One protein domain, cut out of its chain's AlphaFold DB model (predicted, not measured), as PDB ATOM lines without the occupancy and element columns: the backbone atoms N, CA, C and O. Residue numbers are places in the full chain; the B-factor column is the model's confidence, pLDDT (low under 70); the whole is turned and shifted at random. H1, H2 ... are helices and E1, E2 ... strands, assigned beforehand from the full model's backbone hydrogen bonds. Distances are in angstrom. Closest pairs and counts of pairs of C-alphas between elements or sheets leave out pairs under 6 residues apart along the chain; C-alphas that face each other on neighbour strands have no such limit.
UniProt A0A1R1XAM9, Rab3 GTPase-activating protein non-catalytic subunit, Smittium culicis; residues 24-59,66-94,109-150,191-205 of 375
ATOM      1  N   TYR A  24     240.228 308.861 396.218       52.97
ATOM      2  CA  TYR A  24     241.553 308.538 395.726       52.97
ATOM      3  C   TYR A  24     242.472 309.727 396.008       52.97
ATOM      4  O   TYR A  24     242.369 310.782 395.384       52.97
ATOM      5  N   THR A  25     243.362 309.566 396.983       57.62
ATOM      6  CA  THR A  25     244.397 310.549 397.284       57.62
ATOM      7  C   THR A  25     245.592 310.253 396.392       57.62
ATOM      8  O   THR A  25     246.214 309.194 396.473       57.62
ATOM      9  N   TYR A  26     245.887 311.178 395.481       71.75
ATOM     10  CA  TYR A  26     247.025 311.050 394.579       71.75
ATOM     11  C   TYR A  26     248.253 311.679 395.216       71.75
ATOM     12  O   TYR A  26     248.256 312.852 395.588       71.75
ATOM     13  N   GLU A  27     249.316 310.894 395.302       75.81
ATOM     14  CA  GLU A  27     250.594 311.333 395.835       75.81
ATOM     15  C   GLU A  27     251.679 311.227 394.756       75.81
ATOM     16  O   GLU A  27     251.788 310.228 394.041       75.81
ATOM     17  N   VAL A  28     252.511 312.260 394.647       81.88
ATOM     18  CA  VAL A  28     253.718 312.263 393.821       81.88
ATOM     19  C   VAL A  28     254.888 311.837 394.699       81.88
ATOM     20  O   VAL A  28     255.286 312.559 395.611       81.88
ATOM     21  N   ASN A  29     255.457 310.667 394.419       82.06
ATOM     22  CA  ASN A  29     256.592 310.141 395.174       82.06
ATOM     23  C   ASN A  29     257.911 310.568 394.532       82.06
ATOM     24  O   ASN A  29     258.171 310.275 393.366       82.06
ATOM     25  N   LEU A  30     258.759 311.223 395.319       81.56
ATOM     26  CA  LEU A  30     260.103 311.618 394.926       81.56
ATOM     27  C   LEU A  30     261.103 310.822 395.766       81.56
ATOM     28  O   LEU A  30     261.217 310.991 396.982       81.56
ATOM     29  N   CYS A  31     261.777 309.892 395.093       73.06
ATOM     30  CA  CYS A  31     262.771 308.993 395.662       73.06
ATOM     31  C   CYS A  31     264.147 309.670 395.681       73.06
ATOM     32  O   CYS A  31     264.669 310.059 394.633       73.06
ATOM     33  N   PHE A  32     264.761 309.757 396.862       69.38
ATOM     34  CA  PHE A  32     266.108 310.294 397.041       69.38
ATOM     35  C   PHE A  32     267.110 309.187 397.353       69.38
ATOM     36  O   PHE A  32     266.797 308.202 398.019       69.38
ATOM     37  N   ARG A  33     268.357 309.384 396.910       61.28
ATOM     38  CA  ARG A  33     269.443 308.410 397.101       61.28
ATOM     39  C   ARG A  33     269.782 308.147 398.570       61.28
ATOM     40  O   ARG A  33     270.224 307.047 398.883       61.28
ATOM     41  N   ASP A  34     269.511 309.103 399.455       71.25
ATOM     42  CA  ASP A  34     269.857 309.050 400.882       71.25
ATOM     43  C   ASP A  34     268.864 308.257 401.746       71.25
ATOM     44  O   ASP A  34     268.769 308.469 402.952       71.25
ATOM     45  N   GLY A  35     268.085 307.358 401.139       77.44
ATOM     46  CA  GLY A  35     267.200 306.464 401.885       77.44
ATOM     47  C   GLY A  35     265.860 307.084 402.295       77.44
ATOM     48  O   GLY A  35     265.142 306.491 403.103       77.44
ATOM     49  N   PHE A  36     265.488 308.232 401.722       86.31
ATOM     50  CA  PHE A  36     264.212 308.899 401.989       86.31
ATOM     51  C   PHE A  36     263.317 308.956 400.752       86.31
ATOM     52  O   PHE A  36     263.785 309.154 399.629       86.31
ATOM     53  N   VAL A  37     262.009 308.863 400.977       88.50
ATOM     54  CA  VAL A  37     260.984 309.222 399.990       88.50
ATOM     55  C   VAL A  37     260.255 310.454 400.491       88.50
ATOM     56  O   VAL A  37     259.796 310.486 401.633       88.50
ATOM     57  N   SER A  38     260.141 311.467 399.637       86.94
ATOM     58  CA  SER A  38     259.194 312.555 399.863       86.94
ATOM     59  C   SER A  38     257.937 312.269 399.062       86.94
ATOM     60  O   SER A  38     257.980 312.255 397.835       86.94
ATOM     61  N   SER A  39     256.836 312.018 399.759       86.69
ATOM     62  CA  SER A  39     255.518 311.904 399.146       86.69
ATOM     63  C   SER A  39     254.844 313.271 399.179       86.69
ATOM     64  O   SER A  39     254.698 313.857 400.248       86.69
ATOM     65  N   ILE A  40     254.490 313.814 398.019       84.31
ATOM     66  CA  ILE A  40     253.859 315.126 397.873       84.31
ATOM     67  C   ILE A  40     252.390 314.927 397.525       84.31
ATOM     68  O   ILE A  40     252.068 314.205 396.586       84.31
ATOM     69  N   ASP A  41     251.502 315.614 398.231       81.56
ATOM     70  CA  ASP A  41     250.083 315.643 397.890       81.56
ATOM     71  C   ASP A  41     249.868 316.349 396.537       81.56
ATOM     72  O   ASP A  41     250.209 317.525 396.358       81.56
ATOM     73  N   ALA A  42     249.296 315.627 395.572       79.69
ATOM     74  CA  ALA A  42     249.125 316.109 394.205       79.69
ATOM     75  C   ALA A  42     248.213 317.341 394.119       79.69
ATOM     76  O   ALA A  42     248.428 318.206 393.267       79.69
ATOM     77  N   GLN A  43     247.206 317.436 394.993       76.44
ATOM     78  CA  GLN A  43     246.246 318.536 394.992       76.44
ATOM     79  C   GLN A  43     246.913 319.848 395.410       76.44
ATOM     80  O   GLN A  43     246.858 320.843 394.683       76.44
ATOM     81  N   SER A  44     247.580 319.859 396.562       76.12
ATOM     82  CA  SER A  44     248.300 321.042 397.036       76.12
ATOM     83  C   SER A  44     249.476 321.412 396.128       76.12
ATOM     84  O   SER A  44     249.735 322.605 395.944       76.12
ATOM     85  N   LEU A  45     250.136 320.431 395.495       80.06
ATOM     86  CA  LEU A  45     251.142 320.685 394.462       80.06
ATOM     87  C   LEU A  45     250.538 321.404 393.257       80.06
ATOM     88  O   LEU A  45     251.069 322.430 392.838       80.06
ATOM     89  N   TRP A  46     249.412 320.918 392.732       78.94
ATOM     90  CA  TRP A  46     248.736 321.564 391.610       78.94
ATOM     91  C   TRP A  46     248.341 323.003 391.932       78.94
ATOM     92  O   TRP A  46     248.655 323.909 391.163       78.94
ATOM     93  N   VAL A  47     247.705 323.236 393.088       75.88
ATOM     94  CA  VAL A  47     247.295 324.586 393.510       75.88
ATOM     95  C   VAL A  47     248.513 325.501 393.608       75.88
ATOM     96  O   VAL A  47     248.484 326.622 393.100       75.88
ATOM     97  N   SER A  48     249.607 325.008 394.194       76.50
ATOM     98  CA  SER A  48     250.861 325.759 394.308       76.50
ATOM     99  C   SER A  48     251.437 326.120 392.938       76.50
ATOM    100  O   SER A  48     251.828 327.266 392.723       76.50
ATOM    101  N   LEU A  49     251.444 325.179 391.988       78.50
ATOM    102  CA  LEU A  49     251.909 325.421 390.620       78.50
ATOM    103  C   LEU A  49     251.035 326.454 389.902       78.50
ATOM    104  O   LEU A  49     251.565 327.385 389.301       78.50
ATOM    105  N   GLN A  50     249.708 326.350 390.012       75.62
ATOM    106  CA  GLN A  50     248.780 327.306 389.400       75.62
ATOM    107  C   GLN A  50     248.958 328.723 389.955       75.62
ATOM    108  O   GLN A  50     248.998 329.692 389.196       75.62
ATOM    109  N   LEU A  51     249.096 328.857 391.276       72.31
ATOM    110  CA  LEU A  51     249.367 330.143 391.918       72.31
ATOM    111  C   LEU A  51     250.731 330.697 391.497       72.31
ATOM    112  O   LEU A  51     250.830 331.875 391.164       72.31
ATOM    113  N   SER A  52     251.760 329.848 391.434       68.12
ATOM    114  CA  SER A  52     253.089 330.247 390.969       68.12
ATOM    115  C   SER A  52     253.060 330.742 389.524       68.12
ATOM    116  O   SER A  52     253.679 331.759 389.230       68.12
ATOM    117  N   MET A  53     252.336 330.072 388.622       69.62
ATOM    118  CA  MET A  53     252.205 330.505 387.226       69.62
ATOM    119  C   MET A  53     251.478 331.848 387.108       69.62
ATOM    120  O   MET A  53     251.901 332.708 386.337       69.62
ATOM    121  N   LYS A  54     250.416 332.063 387.897       68.06
ATOM    122  CA  LYS A  54     249.705 333.351 387.949       68.06
ATOM    123  C   LYS A  54     250.583 334.471 388.508       68.06
ATOM    124  O   LYS A  54     250.572 335.572 387.966       68.06
ATOM    125  N   ASN A  55     251.372 334.185 389.543       65.25
ATOM    126  CA  ASN A  55     252.312 335.145 390.117       65.25
ATOM    127  C   ASN A  55     253.449 335.474 389.145       65.25
ATOM    128  O   ASN A  55     253.782 336.642 389.008       65.25
ATOM    129  N   LEU A  56     253.981 334.491 388.410       62.31
ATOM    130  CA  LEU A  56     254.956 334.716 387.333       62.31
ATOM    131  C   LEU A  56     254.385 335.611 386.226       62.31
ATOM    132  O   LEU A  56     255.069 336.514 385.755       62.31
ATOM    133  N   ALA A  57     253.117 335.410 385.849       59.31
ATOM    134  CA  ALA A  57     252.436 336.276 384.887       59.31
ATOM    135  C   ALA A  57     252.219 337.708 385.423       59.31
ATOM    136  O   ALA A  57     252.245 338.661 384.648       59.31
ATOM    137  N   ALA A  58     252.038 337.873 386.739       59.00
ATOM    138  CA  ALA A  58     251.879 339.172 387.398       59.00
ATOM    139  C   ALA A  58     253.216 339.872 387.735       59.00
ATOM    140  O   ALA A  58     253.260 341.096 387.841       59.00
ATOM    141  N   GLN A  59     254.316 339.124 387.873       52.53
ATOM    142  CA  GLN A  59     255.658 339.612 388.230       52.53
ATOM    143  C   GLN A  59     256.440 340.231 387.060       52.53
ATOM    144  O   GLN A  59     257.583 340.641 387.246       52.53
ATOM    145  N   GLU A  66     260.877 336.042 396.875       43.56
ATOM    146  CA  GLU A  66     261.147 334.602 396.849       43.56
ATOM    147  C   GLU A  66     259.824 333.816 396.917       43.56
ATOM    148  O   GLU A  66     258.975 334.069 397.767       43.56
ATOM    149  N   LEU A  67     259.623 332.885 395.979       47.94
ATOM    150  CA  LEU A  67     258.412 332.066 395.892       47.94
ATOM    151  C   LEU A  67     258.484 330.910 396.900       47.94
ATOM    152  O   LEU A  67     259.136 329.893 396.648       47.94
ATOM    153  N   ASP A  68     257.778 331.044 398.018       50.47
ATOM    154  CA  ASP A  68     257.587 329.950 398.969       50.47
ATOM    155  C   ASP A  68     256.737 328.837 398.349       50.47
ATOM    156  O   ASP A  68     255.742 329.088 397.670       50.47
ATOM    157  N   SER A  69     257.139 327.578 398.543       50.00
ATOM    158  CA  SER A  69     256.354 326.435 398.062       50.00
ATOM    159  C   SER A  69     255.273 326.076 399.075       50.00
ATOM    160  O   SER A  69     255.566 325.828 400.240       50.00
ATOM    161  N   PHE A  70     254.023 326.022 398.619       67.69
ATOM    162  CA  PHE A  70     252.845 325.878 399.477       67.69
ATOM    163  C   PHE A  70     252.268 324.448 399.526       67.69
ATOM    164  O   PHE A  70     251.152 324.246 399.994       67.69
ATOM    165  N   PHE A  71     252.973 323.427 399.044       73.25
ATOM    166  CA  PHE A  71     252.401 322.082 398.944       73.25
ATOM    167  C   PHE A  71     252.686 321.203 400.167       73.25
ATOM    168  O   PHE A  71     253.736 321.292 400.799       73.25
ATOM    169  N   SER A  72     251.731 320.323 400.464       78.50
ATOM    170  CA  SER A  72     251.795 319.345 401.544       78.50
ATOM    171  C   SER A  72     252.674 318.171 401.140       78.50
ATOM    172  O   SER A  72     252.535 317.630 400.043       78.50
ATOM    173  N   PHE A  73     253.581 317.758 402.023       82.50
ATOM    174  CA  PHE A  73     254.452 316.616 401.759       82.50
ATOM    175  C   PHE A  73     254.771 315.822 403.023       82.50
ATOM    176  O   PHE A  73     254.802 316.361 404.123       82.50
ATOM    177  N   LYS A  74     255.062 314.537 402.877       85.75
ATOM    178  CA  LYS A  74     255.465 313.615 403.939       85.75
ATOM    179  C   LYS A  74     256.881 313.135 403.654       85.75
ATOM    180  O   LYS A  74     257.181 312.769 402.518       85.75
ATOM    181  N   LYS A  75     257.742 313.106 404.673       86.56
ATOM    182  CA  LYS A  75     259.099 312.557 404.556       86.56
ATOM    183  C   LYS A  75     259.160 311.190 405.224       86.56
ATOM    184  O   LYS A  75     258.959 311.070 406.430       86.56
ATOM    185  N   ILE A  76     259.445 310.170 404.428       89.88
ATOM    186  CA  ILE A  76     259.401 308.766 404.829       89.88
ATOM    187  C   ILE A  76     260.812 308.193 404.806       89.88
ATOM    188  O   ILE A  76     261.566 308.417 403.858       89.88
ATOM    189  N   TYR A  77     261.154 307.443 405.849       91.00
ATOM    190  CA  TYR A  77     262.406 306.711 405.979       91.00
ATOM    191  C   TYR A  77     262.128 305.221 406.152       91.00
ATOM    192  O   TYR A  77     261.325 304.828 406.993       91.00
ATOM    193  N   PHE A  78     262.827 304.382 405.395       90.88
ATOM    194  CA  PHE A  78     262.601 302.933 405.398       90.88
ATOM    195  C   PHE A  78     263.582 302.148 406.279       90.88
ATOM    196  O   PHE A  78     263.614 300.922 406.224       90.88
ATOM    197  N   GLY A  79     264.433 302.821 407.064       89.06
ATOM    198  CA  GLY A  79     265.484 302.130 407.825       89.06
ATOM    199  C   GLY A  79     266.640 301.621 406.954       89.06
ATOM    200  O   GLY A  79     267.436 300.801 407.407       89.06
ATOM    201  N   LEU A  80     266.726 302.083 405.703       88.94
ATOM    202  CA  LEU A  80     267.711 301.657 404.714       88.94
ATOM    203  C   LEU A  80     268.619 302.837 404.343       88.94
ATOM    204  O   LEU A  80     268.109 303.934 404.133       88.94
ATOM    205  N   PRO A  81     269.939 302.628 404.186       86.19
ATOM    206  CA  PRO A  81     270.863 303.710 403.839       86.19
ATOM    207  C   PRO A  81     270.668 304.230 402.406       86.19
ATOM    208  O   PRO A  81     270.972 305.380 402.120       86.19
ATOM    209  N   SER A  82     270.198 303.372 401.498       89.12
ATOM    210  CA  SER A  82     269.957 303.694 400.091       89.12
ATOM    211  C   SER A  82     269.070 302.624 399.455       89.12
ATOM    212  O   SER A  82     269.138 301.457 399.859       89.12
ATOM    213  N   PHE A  83     268.334 302.983 398.410       92.00
ATOM    214  CA  PHE A  83     267.590 302.066 397.544       92.00
ATOM    215  C   PHE A  83     267.636 302.543 396.091       92.00
ATOM    216  O   PHE A  83     267.966 303.697 395.821       92.00
ATOM    217  N   LEU A  84     267.388 301.624 395.158       92.31
ATOM    218  CA  LEU A  84     267.411 301.904 393.722       92.31
ATOM    219  C   LEU A  84     266.106 302.544 393.252       92.31
ATOM    220  O   LEU A  84     266.137 303.422 392.396       92.31
ATOM    221  N   ASP A  85     264.985 302.108 393.825       93.31
ATOM    222  CA  ASP A  85     263.664 302.650 393.536       93.31
ATOM    223  C   ASP A  85     262.698 302.382 394.698       93.31
ATOM    224  O   ASP A  85     262.912 301.461 395.496       93.31
ATOM    225  N   ALA A  86     261.642 303.184 394.794       93.19
ATOM    226  CA  ALA A  86     260.554 302.993 395.742       93.19
ATOM    227  C   ALA A  86     259.241 303.555 395.190       93.19
ATOM    228  O   ALA A  86     259.217 304.630 394.594       93.19
ATOM    229  N   ALA A  87     258.136 302.858 395.447       91.25
ATOM    230  CA  ALA A  87     256.816 303.252 394.977       91.25
ATOM    231  C   ALA A  87     255.754 303.056 396.070       91.25
ATOM    232  O   ALA A  87     255.728 302.020 396.736       91.25
ATOM    233  N   SER A  88     254.875 304.049 396.245       89.44
ATOM    234  CA  SER A  88     253.686 303.931 397.100       89.44
ATOM    235  C   SER A  88     252.630 303.101 396.381       89.44
ATOM    236  O   SER A  88     252.212 303.473 395.288       89.44
ATOM    237  N   ILE A  89     252.202 301.993 396.981       86.31
ATOM    238  CA  ILE A  89     251.179 301.104 396.402       86.31
ATOM    239  C   ILE A  89     249.765 301.423 396.906       86.31
ATOM    240  O   ILE A  89     248.816 300.728 396.561       86.31
ATOM    241  N   GLY A  90     249.622 302.490 397.698       77.81
ATOM    242  CA  GLY A  90     248.340 302.936 398.233       77.81
ATOM    243  C   GLY A  90     247.797 302.056 399.363       77.81
ATOM    244  O   GLY A  90     248.513 301.265 399.986       77.81
ATOM    245  N   LEU A  91     246.513 302.253 399.653       69.94
ATOM    246  CA  LEU A  91     245.774 301.494 400.658       69.94
ATOM    247  C   LEU A  91     245.489 300.083 400.136       69.94
ATOM    248  O   LEU A  91     245.192 299.886 398.957       69.94
ATOM    249  N   ARG A  92     245.552 299.091 401.027       65.19
ATOM    250  CA  ARG A  92     245.057 297.750 400.705       65.19
ATOM    251  C   ARG A  92     243.542 297.845 400.564       65.19
ATOM    252  O   ARG A  92     242.897 298.286 401.508       65.19
ATOM    253  N   ASN A  93     242.992 297.433 399.424       52.97
ATOM    254  CA  ASN A  93     241.548 297.287 399.281       52.97
ATOM    255  C   ASN A  93     241.186 295.900 399.836       52.97
ATOM    256  O   ASN A  93     241.535 294.898 399.208       52.97
ATOM    257  N   PRO A  94     240.620 295.795 401.049       48.88
ATOM    258  CA  PRO A  94     240.305 294.500 401.621       48.88
ATOM    259  C   PRO A  94     239.212 293.872 400.758       48.88
ATOM    260  O   PRO A  94     238.130 294.431 400.593       48.88
ATOM    261  N   SER A 109     249.190 289.490 415.271       58.22
ATOM    262  CA  SER A 109     250.546 290.051 415.254       58.22
ATOM    263  C   SER A 109     251.087 290.217 413.832       58.22
ATOM    264  O   SER A 109     252.137 290.829 413.646       58.22
ATOM    265  N   ASN A 110     250.395 289.682 412.821       63.25
ATOM    266  CA  ASN A 110     250.826 289.775 411.439       63.25
ATOM    267  C   ASN A 110     250.398 291.120 410.836       63.25
ATOM    268  O   ASN A 110     249.240 291.318 410.472       63.25
ATOM    269  N   THR A 111     251.349 292.046 410.711       65.12
ATOM    270  CA  THR A 111     251.129 293.391 410.152       65.12
ATOM    271  C   THR A 111     250.605 293.370 408.711       65.12
ATOM    272  O   THR A 111     249.986 294.339 408.289       65.12
ATOM    273  N   LEU A 112     250.788 292.272 407.963       67.44
ATOM    274  CA  LEU A 112     250.225 292.117 406.614       67.44
ATOM    275  C   LEU A 112     248.699 291.958 406.607       67.44
ATOM    276  O   LEU A 112     248.061 292.240 405.595       67.44
ATOM    277  N   LEU A 113     248.120 291.493 407.717       63.12
ATOM    278  CA  LEU A 113     246.680 291.271 407.859       63.12
ATOM    279  C   LEU A 113     245.952 292.503 408.421       63.12
ATOM    280  O   LEU A 113     244.733 292.587 408.334       63.12
ATOM    281  N   LYS A 114     246.689 293.484 408.958       67.06
ATOM    282  CA  LYS A 114     246.111 294.719 409.498       67.06
ATOM    283  C   LYS A 114     245.754 295.708 408.381       67.06
ATOM    284  O   LYS A 114     246.456 295.755 407.366       67.06
ATOM    285  N   PRO A 115     244.717 296.547 408.568       68.50
ATOM    286  CA  PRO A 115     244.469 297.671 407.676       68.50
ATOM    287  C   PRO A 115     245.662 298.633 407.742       68.50
ATOM    288  O   PRO A 115     245.974 299.203 408.788       68.50
ATOM    289  N   ALA A 116     246.375 298.757 406.627       72.75
ATOM    290  CA  ALA A 116     247.530 299.634 406.496       72.75
ATOM    291  C   ALA A 116     247.084 301.037 406.080       72.75
ATOM    292  O   ALA A 116     246.325 301.161 405.125       72.75
ATOM    293  N   THR A 117     247.611 302.077 406.726       78.31
ATOM    294  CA  THR A 117     247.410 303.479 406.319       78.31
ATOM    295  C   THR A 117     248.260 303.837 405.105       78.31
ATOM    296  O   THR A 117     247.826 304.610 404.255       78.31
ATOM    297  N   ALA A 118     249.463 303.266 404.995       83.69
ATOM    298  CA  ALA A 118     250.315 303.416 403.821       83.69
ATOM    299  C   ALA A 118     251.216 302.196 403.610       83.69
ATOM    300  O   ALA A 118     251.665 301.541 404.559       83.69
ATOM    301  N   ARG A 119     251.492 301.899 402.338       89.06
ATOM    302  CA  ARG A 119     252.284 300.747 401.909       89.06
ATOM    303  C   ARG A 119     253.236 301.155 400.790       89.06
ATOM    304  O   ARG A 119     252.855 301.894 399.882       89.06
ATOM    305  N   TYR A 120     254.456 300.631 400.830       92.12
ATOM    306  CA  TYR A 120     255.507 300.961 399.873       92.12
ATOM    307  C   TYR A 120     256.249 299.710 399.423       92.12
ATOM    308  O   TYR A 120     256.641 298.879 400.244       92.12
ATOM    309  N   LEU A 121     256.493 299.608 398.119       94.25
ATOM    310  CA  LEU A 121     257.482 298.692 397.568       94.25
ATOM    311  C   LEU A 121     258.814 299.420 397.465       94.25
ATOM    312  O   LEU A 121     258.879 300.515 396.913       94.25
ATOM    313  N   VAL A 122     259.874 298.805 397.980       94.75
ATOM    314  CA  VAL A 122     261.224 299.376 398.000       94.75
ATOM    315  C   VAL A 122     262.205 298.361 397.424       94.75
ATOM    316  O   VAL A 122     262.174 297.185 397.783       94.75
ATOM    317  N   ALA A 123     263.088 298.816 396.537       94.81
ATOM    318  CA  ALA A 123     264.125 298.013 395.892       94.81
ATOM    319  C   ALA A 123     265.515 298.318 396.495       94.81
ATOM    320  O   ALA A 123     266.269 299.132 395.948       94.81
ATOM    321  N   PRO A 124     265.886 297.721 397.645       92.56
ATOM    322  CA  PRO A 124     267.205 297.922 398.236       92.56
ATOM    323  C   PRO A 124     268.325 297.249 397.417       92.56
ATOM    324  O   PRO A 124     268.095 296.256 396.744       92.56
ATOM    325  N   PRO A 125     269.594 297.677 397.536       87.19
ATOM    326  CA  PRO A 125     270.691 297.043 396.797       87.19
ATOM    327  C   PRO A 125     271.044 295.632 397.298       87.19
ATOM    328  O   PRO A 125     271.624 294.837 396.561       87.19
ATOM    329  N   LYS A 126     270.745 295.328 398.571       86.38
ATOM    330  CA  LYS A 126     271.129 294.072 399.249       86.38
ATOM    331  C   LYS A 126     270.030 293.003 399.264       86.38
ATOM    332  O   LYS A 126     270.321 291.850 399.566       86.38
ATOM    333  N   SER A 127     268.783 293.368 398.986       89.44
ATOM    334  CA  SER A 127     267.643 292.446 398.913       89.44
ATOM    335  C   SER A 127     266.878 292.739 397.633       89.44
ATOM    336  O   SER A 127     266.847 293.882 397.211       89.44
ATOM    337  N   MET A 128     266.249 291.743 397.016       94.00
ATOM    338  CA  MET A 128     265.569 291.956 395.736       94.00
ATOM    339  C   MET A 128     264.434 292.987 395.861       94.00
ATOM    340  O   MET A 128     264.378 293.930 395.079       94.00
ATOM    341  N   LEU A 129     263.548 292.822 396.846       95.75
ATOM    342  CA  LEU A 129     262.414 293.719 397.082       95.75
ATOM    343  C   LEU A 129     262.000 293.676 398.558       95.75
ATOM    344  O   LEU A 129     262.108 292.626 399.196       95.75
ATOM    345  N   GLN A 130     261.513 294.789 399.098       94.25
ATOM    346  CA  GLN A 130     260.914 294.876 400.429       94.25
ATOM    347  C   GLN A 130     259.545 295.548 400.360       94.25
ATOM    348  O   GLN A 130     259.369 296.534 399.647       94.25
ATOM    349  N   LEU A 131     258.589 295.011 401.115       93.69
ATOM    350  CA  LEU A 131     257.306 295.648 401.380       93.69
ATOM    351  C   LEU A 131     257.394 296.332 402.744       93.69
ATOM    352  O   LEU A 131     257.663 295.681 403.757       93.69
ATOM    353  N   HIS A 132     257.148 297.636 402.753       92.19
ATOM    354  CA  HIS A 132     257.103 298.478 403.942       92.19
ATOM    355  C   HIS A 132     255.664 298.894 404.210       92.19
ATOM    356  O   HIS A 132     254.964 299.321 403.293       92.19
ATOM    357  N   VAL A 133     255.214 298.752 405.454       89.56
ATOM    358  CA  VAL A 133     253.820 299.002 405.836       89.56
ATOM    359  C   VAL A 133     253.776 299.788 407.132       89.56
ATOM    360  O   VAL A 133     254.502 299.480 408.076       89.56
ATOM    361  N   THR A 134     252.895 300.782 407.179       86.38
ATOM    362  CA  THR A 134     252.513 301.480 408.406       86.38
ATOM    363  C   THR A 134     251.005 301.389 408.608       86.38
ATOM    364  O   THR A 134     250.236 301.358 407.646       86.38
ATOM    365  N   THR A 135     250.599 301.321 409.871       80.19
ATOM    366  CA  THR A 135     249.209 301.466 410.326       80.19
ATOM    367  C   THR A 135     248.974 302.820 410.995       80.19
ATOM    368  O   THR A 135     247.842 303.163 411.305       80.19
ATOM    369  N   GLU A 136     250.039 303.580 411.254       80.00
ATOM    370  CA  GLU A 136     249.969 304.924 411.824       80.00
ATOM    371  C   GLU A 136     249.774 305.949 410.705       80.00
ATOM    372  O   GLU A 136     250.334 305.806 409.610       80.00
ATOM    373  N   GLU A 137     248.983 306.989 410.961       77.88
ATOM    374  CA  GLU A 137     248.849 308.103 410.028       77.88
ATOM    375  C   GLU A 137     250.175 308.861 409.914       77.88
ATOM    376  O   GLU A 137     250.778 309.277 410.903       77.88
ATOM    377  N   ILE A 138     250.642 309.047 408.679       79.12
ATOM    378  CA  ILE A 138     251.865 309.800 408.413       79.12
ATOM    379  C   ILE A 138     251.516 311.288 408.395       79.12
ATOM    380  O   ILE A 138     250.857 311.766 407.467       79.12
ATOM    381  N   GLU A 139     251.993 312.018 409.403       75.25
ATOM    382  CA  GLU A 139     251.840 313.470 409.488       75.25
ATOM    383  C   GLU A 139     252.399 314.156 408.234       75.25
ATOM    384  O   GLU A 139     253.549 313.954 407.834       75.25
ATOM    385  N   SER A 140     251.569 314.983 407.600       72.38
ATOM    386  CA  SER A 140     251.996 315.828 406.490       72.38
ATOM    387  C   SER A 140     252.609 317.129 406.996       72.38
ATOM    388  O   SER A 140     252.107 317.779 407.914       72.38
ATOM    389  N   SER A 141     253.686 317.536 406.339       65.19
ATOM    390  CA  SER A 141     254.199 318.900 406.394       65.19
ATOM    391  C   SER A 141     253.132 319.838 405.841       65.19
ATOM    392  O   SER A 141     252.472 319.497 404.865       65.19
ATOM    393  N   PHE A 142     252.980 320.989 406.495       57.88
ATOM    394  CA  PHE A 142     252.231 322.184 406.091       57.88
ATOM    395  C   PHE A 142     251.523 322.161 404.709       57.88
ATOM    396  O   PHE A 142     252.150 321.950 403.680       57.88
ATOM    397  N   SER A 143     250.223 322.493 404.671       51.22
ATOM    398  CA  SER A 143     249.402 322.552 403.442       51.22
ATOM    399  C   SER A 143     248.867 323.965 403.163       51.22
ATOM    400  O   SER A 143     248.241 324.554 404.051       51.22
ATOM    401  N   ALA A 144     248.992 324.471 401.922       47.00
ATOM    402  CA  ALA A 144     248.339 325.717 401.477       47.00
ATOM    403  C   ALA A 144     246.828 325.713 401.699       47.00
ATOM    404  O   ALA A 144     246.251 326.765 401.935       47.00
ATOM    405  N   VAL A 145     246.163 324.559 401.602       45.44
ATOM    406  CA  VAL A 145     244.696 324.474 401.709       45.44
ATOM    407  C   VAL A 145     244.249 324.829 403.130       45.44
ATOM    408  O   VAL A 145     243.290 325.575 403.322       45.44
ATOM    409  N   LYS A 146     245.027 324.408 404.139       42.62
ATOM    410  CA  LYS A 146     244.844 324.841 405.534       42.62
ATOM    411  C   LYS A 146     245.117 326.342 405.712       42.62
ATOM    412  O   LYS A 146     244.577 326.952 406.631       42.62
ATOM    413  N   PHE A 147     245.928 326.940 404.838       42.12
ATOM    414  CA  PHE A 147     246.222 328.372 404.833       42.12
ATOM    415  C   PHE A 147     245.166 329.189 404.074       42.12
ATOM    416  O   PHE A 147     244.782 330.239 404.568       42.12
ATOM    417  N   ALA A 148     244.599 328.708 402.965       41.34
ATOM    418  CA  ALA A 148     243.536 329.393 402.223       41.34
ATOM    419  C   ALA A 148     242.309 329.678 403.110       41.34
ATOM    420  O   ALA A 148     241.795 330.795 403.114       41.34
ATOM    421  N   ASN A 149     241.930 328.721 403.968       38.56
ATOM    422  CA  ASN A 149     240.879 328.924 404.973       38.56
ATOM    423  C   ASN A 149     241.281 329.897 406.102       38.56
ATOM    424  O   ASN A 149     240.417 330.463 406.766       38.56
ATOM    425  N   LYS A 150     242.581 330.123 406.328       34.78
ATOM    426  CA  LYS A 150     243.114 330.994 407.391       34.78
ATOM    427  C   LYS A 150     243.426 332.421 406.905       34.78
ATOM    428  O   LYS A 150     243.309 333.371 407.679       34.78
ATOM    429  N   HIS A 191     259.899 321.436 411.786       47.38
ATOM    430  CA  HIS A 191     260.513 320.238 411.225       47.38
ATOM    431  C   HIS A 191     259.411 319.241 410.867       47.38
ATOM    432  O   HIS A 191     258.689 318.787 411.753       47.38
ATOM    433  N   SER A 192     259.268 318.878 409.593       54.44
ATOM    434  CA  SER A 192     258.432 317.732 409.267       54.44
ATOM    435  C   SER A 192     259.076 316.481 409.843       54.44
ATOM    436  O   SER A 192     260.224 316.138 409.540       54.44
ATOM    437  N   LYS A 193     258.361 315.846 410.773       71.88
ATOM    438  CA  LYS A 193     258.817 314.633 411.438       71.88
ATOM    439  C   LYS A 193     259.030 313.577 410.361       71.88
ATOM    440  O   LYS A 193     258.128 313.255 409.597       71.88
ATOM    441  N   THR A 194     260.257 313.080 410.263       82.19
ATOM    442  CA  THR A 194     260.541 311.954 409.376       82.19
ATOM    443  C   THR A 194     259.894 310.714 409.975       82.19
ATOM    444  O   THR A 194     260.226 310.335 411.100       82.19
ATOM    445  N   THR A 195     258.990 310.082 409.232       87.38
ATOM    446  CA  THR A 195     258.297 308.878 409.694       87.38
ATOM    447  C   THR A 195     259.069 307.641 409.265       87.38
ATOM    448  O   THR A 195     259.371 307.462 408.084       87.38
ATOM    449  N   ASN A 196     259.404 306.787 410.231       89.69
ATOM    450  CA  ASN A 196     260.028 305.499 409.960       89.69
ATOM    451  C   ASN A 196     258.944 304.472 409.618       89.69
ATOM    452  O   ASN A 196     258.045 304.251 410.423       89.69
ATOM    453  N   VAL A 197     259.035 303.855 408.441       90.62
ATOM    454  CA  VAL A 197     258.109 302.803 408.007       90.62
ATOM    455  C   VAL A 197     258.866 301.471 407.939       90.62
ATOM    456  O   VAL A 197     259.743 301.306 407.080       90.62
ATOM    457  N   PRO A 198     258.547 300.500 408.814       90.81
ATOM    458  CA  PRO A 198     259.284 299.246 408.900       90.81
ATOM    459  C   PRO A 198     258.997 298.317 407.713       90.81
ATOM    460  O   PRO A 198     257.913 298.334 407.126       90.81
ATOM    461  N   ALA A 199     259.975 297.467 407.385       91.44
ATOM    462  CA  ALA A 199     259.786 296.369 406.440       91.44
ATOM    463  C   ALA A 199     258.980 295.243 407.102       91.44
ATOM    464  O   ALA A 199     259.341 294.773 408.180       91.44
ATOM    465  N   VAL A 200     257.929 294.772 406.434       90.19
ATOM    466  CA  VAL A 200     257.106 293.634 406.884       90.19
ATOM    467  C   VAL A 200     257.375 292.364 406.083       90.19
ATOM    468  O   VAL A 200     257.160 291.263 406.581       90.19
ATOM    469  N   LEU A 201     257.880 292.500 404.855       89.88
ATOM    470  CA  LEU A 201     258.246 291.380 403.992       89.88
ATOM    471  C   LEU A 201     259.477 291.745 403.160       89.88
ATOM    472  O   LEU A 201     259.636 292.883 402.722       89.88
ATOM    473  N   SER A 202     260.368 290.775 402.950       92.00
ATOM    474  CA  SER A 202     261.607 290.951 402.189       92.00
ATOM    475  C   SER A 202     261.803 289.757 401.266       92.00
ATOM    476  O   SER A 202     262.110 288.658 401.722       92.00
ATOM    477  N   LEU A 203     261.675 289.981 399.962       92.00
ATOM    478  CA  LEU A 203     262.016 288.989 398.953       92.00
ATOM    479  C   LEU A 203     263.522 289.044 398.686       92.00
ATOM    480  O   LEU A 203     264.084 290.109 398.406       92.00
ATOM    481  N   ARG A 204     264.177 287.886 398.771       91.62
ATOM    482  CA  ARG A 204     265.617 287.731 398.559       91.62
ATOM    483  C   ARG A 204     265.856 286.741 397.429       91.62
ATOM    484  O   ARG A 204     265.475 285.584 397.532       91.62
ATOM    485  N   ASP A 205     266.519 287.209 396.382       91.06
ATOM    486  CA  ASP A 205     267.069 286.383 395.311       91.06
ATOM    487  C   ASP A 205     268.512 286.855 395.103       91.06
ATOM    488  O   ASP A 205     268.758 288.013 394.752       91.06
TER     489      ASP A 205
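AT A GLANCE: This is residues 24 to 59, 66 to 94, 109 to 150 and 191 to 205 of the 375 residues of the protein "Rab3 GTPase-activating protein non-catalytic subunit" of Smittium culicis (UniProt A0A1R1XAM9). Two small antiparallel sheets, one of four strands, E4 to E7, and one of three, E1 to E3, stand partly face to face with their strands crossed, a loose sandwich. The long helix H1 runs away from one end of the three-stranded sheet and adds to the length, and the short helix H2 meets it near its start. The printed part has 122 residues with two named helices and seven named strands, in the order E1 E2 H1 E3 E4 E5 E6 H2 E7; the class is mixed, helices and strands. The whole is only just loose, close to compact, with a radius of gyration of the C-alphas of 16.6 A, and it is elongated, spanning 55 by 29 by 25 A.

IN THESE COORDINATES: The larger sheet is made of E4, residues 85 to 88, E5, residues 118 to 123 and 16.8 A long, E6, residues 129 to 134 and 16.9 A long, and E7, residues 199 to 203, which ends with C-alpha 203 at (262.016, 288.989, 398.953). The smaller sheet has E1, residues 27 to 31, beginning with C-alpha 27 at (250.594, 311.333, 395.835), E2, residues 36 to 41 and 16.2 A long, and E3, residues 73 to 77. H1, residues 42 to 59, measures 25.1 A and ends with C-alpha 59 at (255.658, 339.612, 388.230). H2 holds residues 144 to 150.

HOW THE PARTS SIT: The larger sheet runs E4 E5 E6 E7, with N 87 and O 121 at 2.9 A, N 120 and O 132 at 2.8 A, and N 131 and O 201 at 2.9 A, each within hydrogen-bond range. E5 and E6 form a hairpin. The smaller sheet runs E1 E2 E3, with N 30 and O 38 at 2.8 A and N 74 and O 39 at 2.7 A; E1 and E2 are a hairpin. In the sandwich, two sheets face to face, the best planes are 23 degrees apart and the strands stand at 46 degrees. The closest C-alphas of E1 and E4, Cys 31 and Ala 86, are 6.4 A apart. Residues 76 to 77 of E3 pair with residues 195 to 196, parallel. H1 is on the smaller sheet but only grazes it, with residues 42 to 45. H1, with residues 44 to 48 alone, and H2 only just touch, with 3 pairs of C-alphas within 8 A, the closest being Ser 44 and Ala 144 at 6.4 A; they are about perpendicular at 76 degrees. Every O i to N i+4 pair is within hydrogen-bond range in H1, and 2 of 3 in H2.

THE WHOLE: The C-alphas farthest apart, Gln 59 and Ser 109, are 56.7 A apart. Residues 60 to 65, 95 to 108 and 151 to 190 are not printed, with C-alpha gaps of 11.4 A, 17.6 A and 20.8 A. Of the links printed whole, none is long. The mean pLDDT of the printed part is 75.6; it is 42 in H2, and 40 residues are under 70, among them 52 to 59 and 141 to 150.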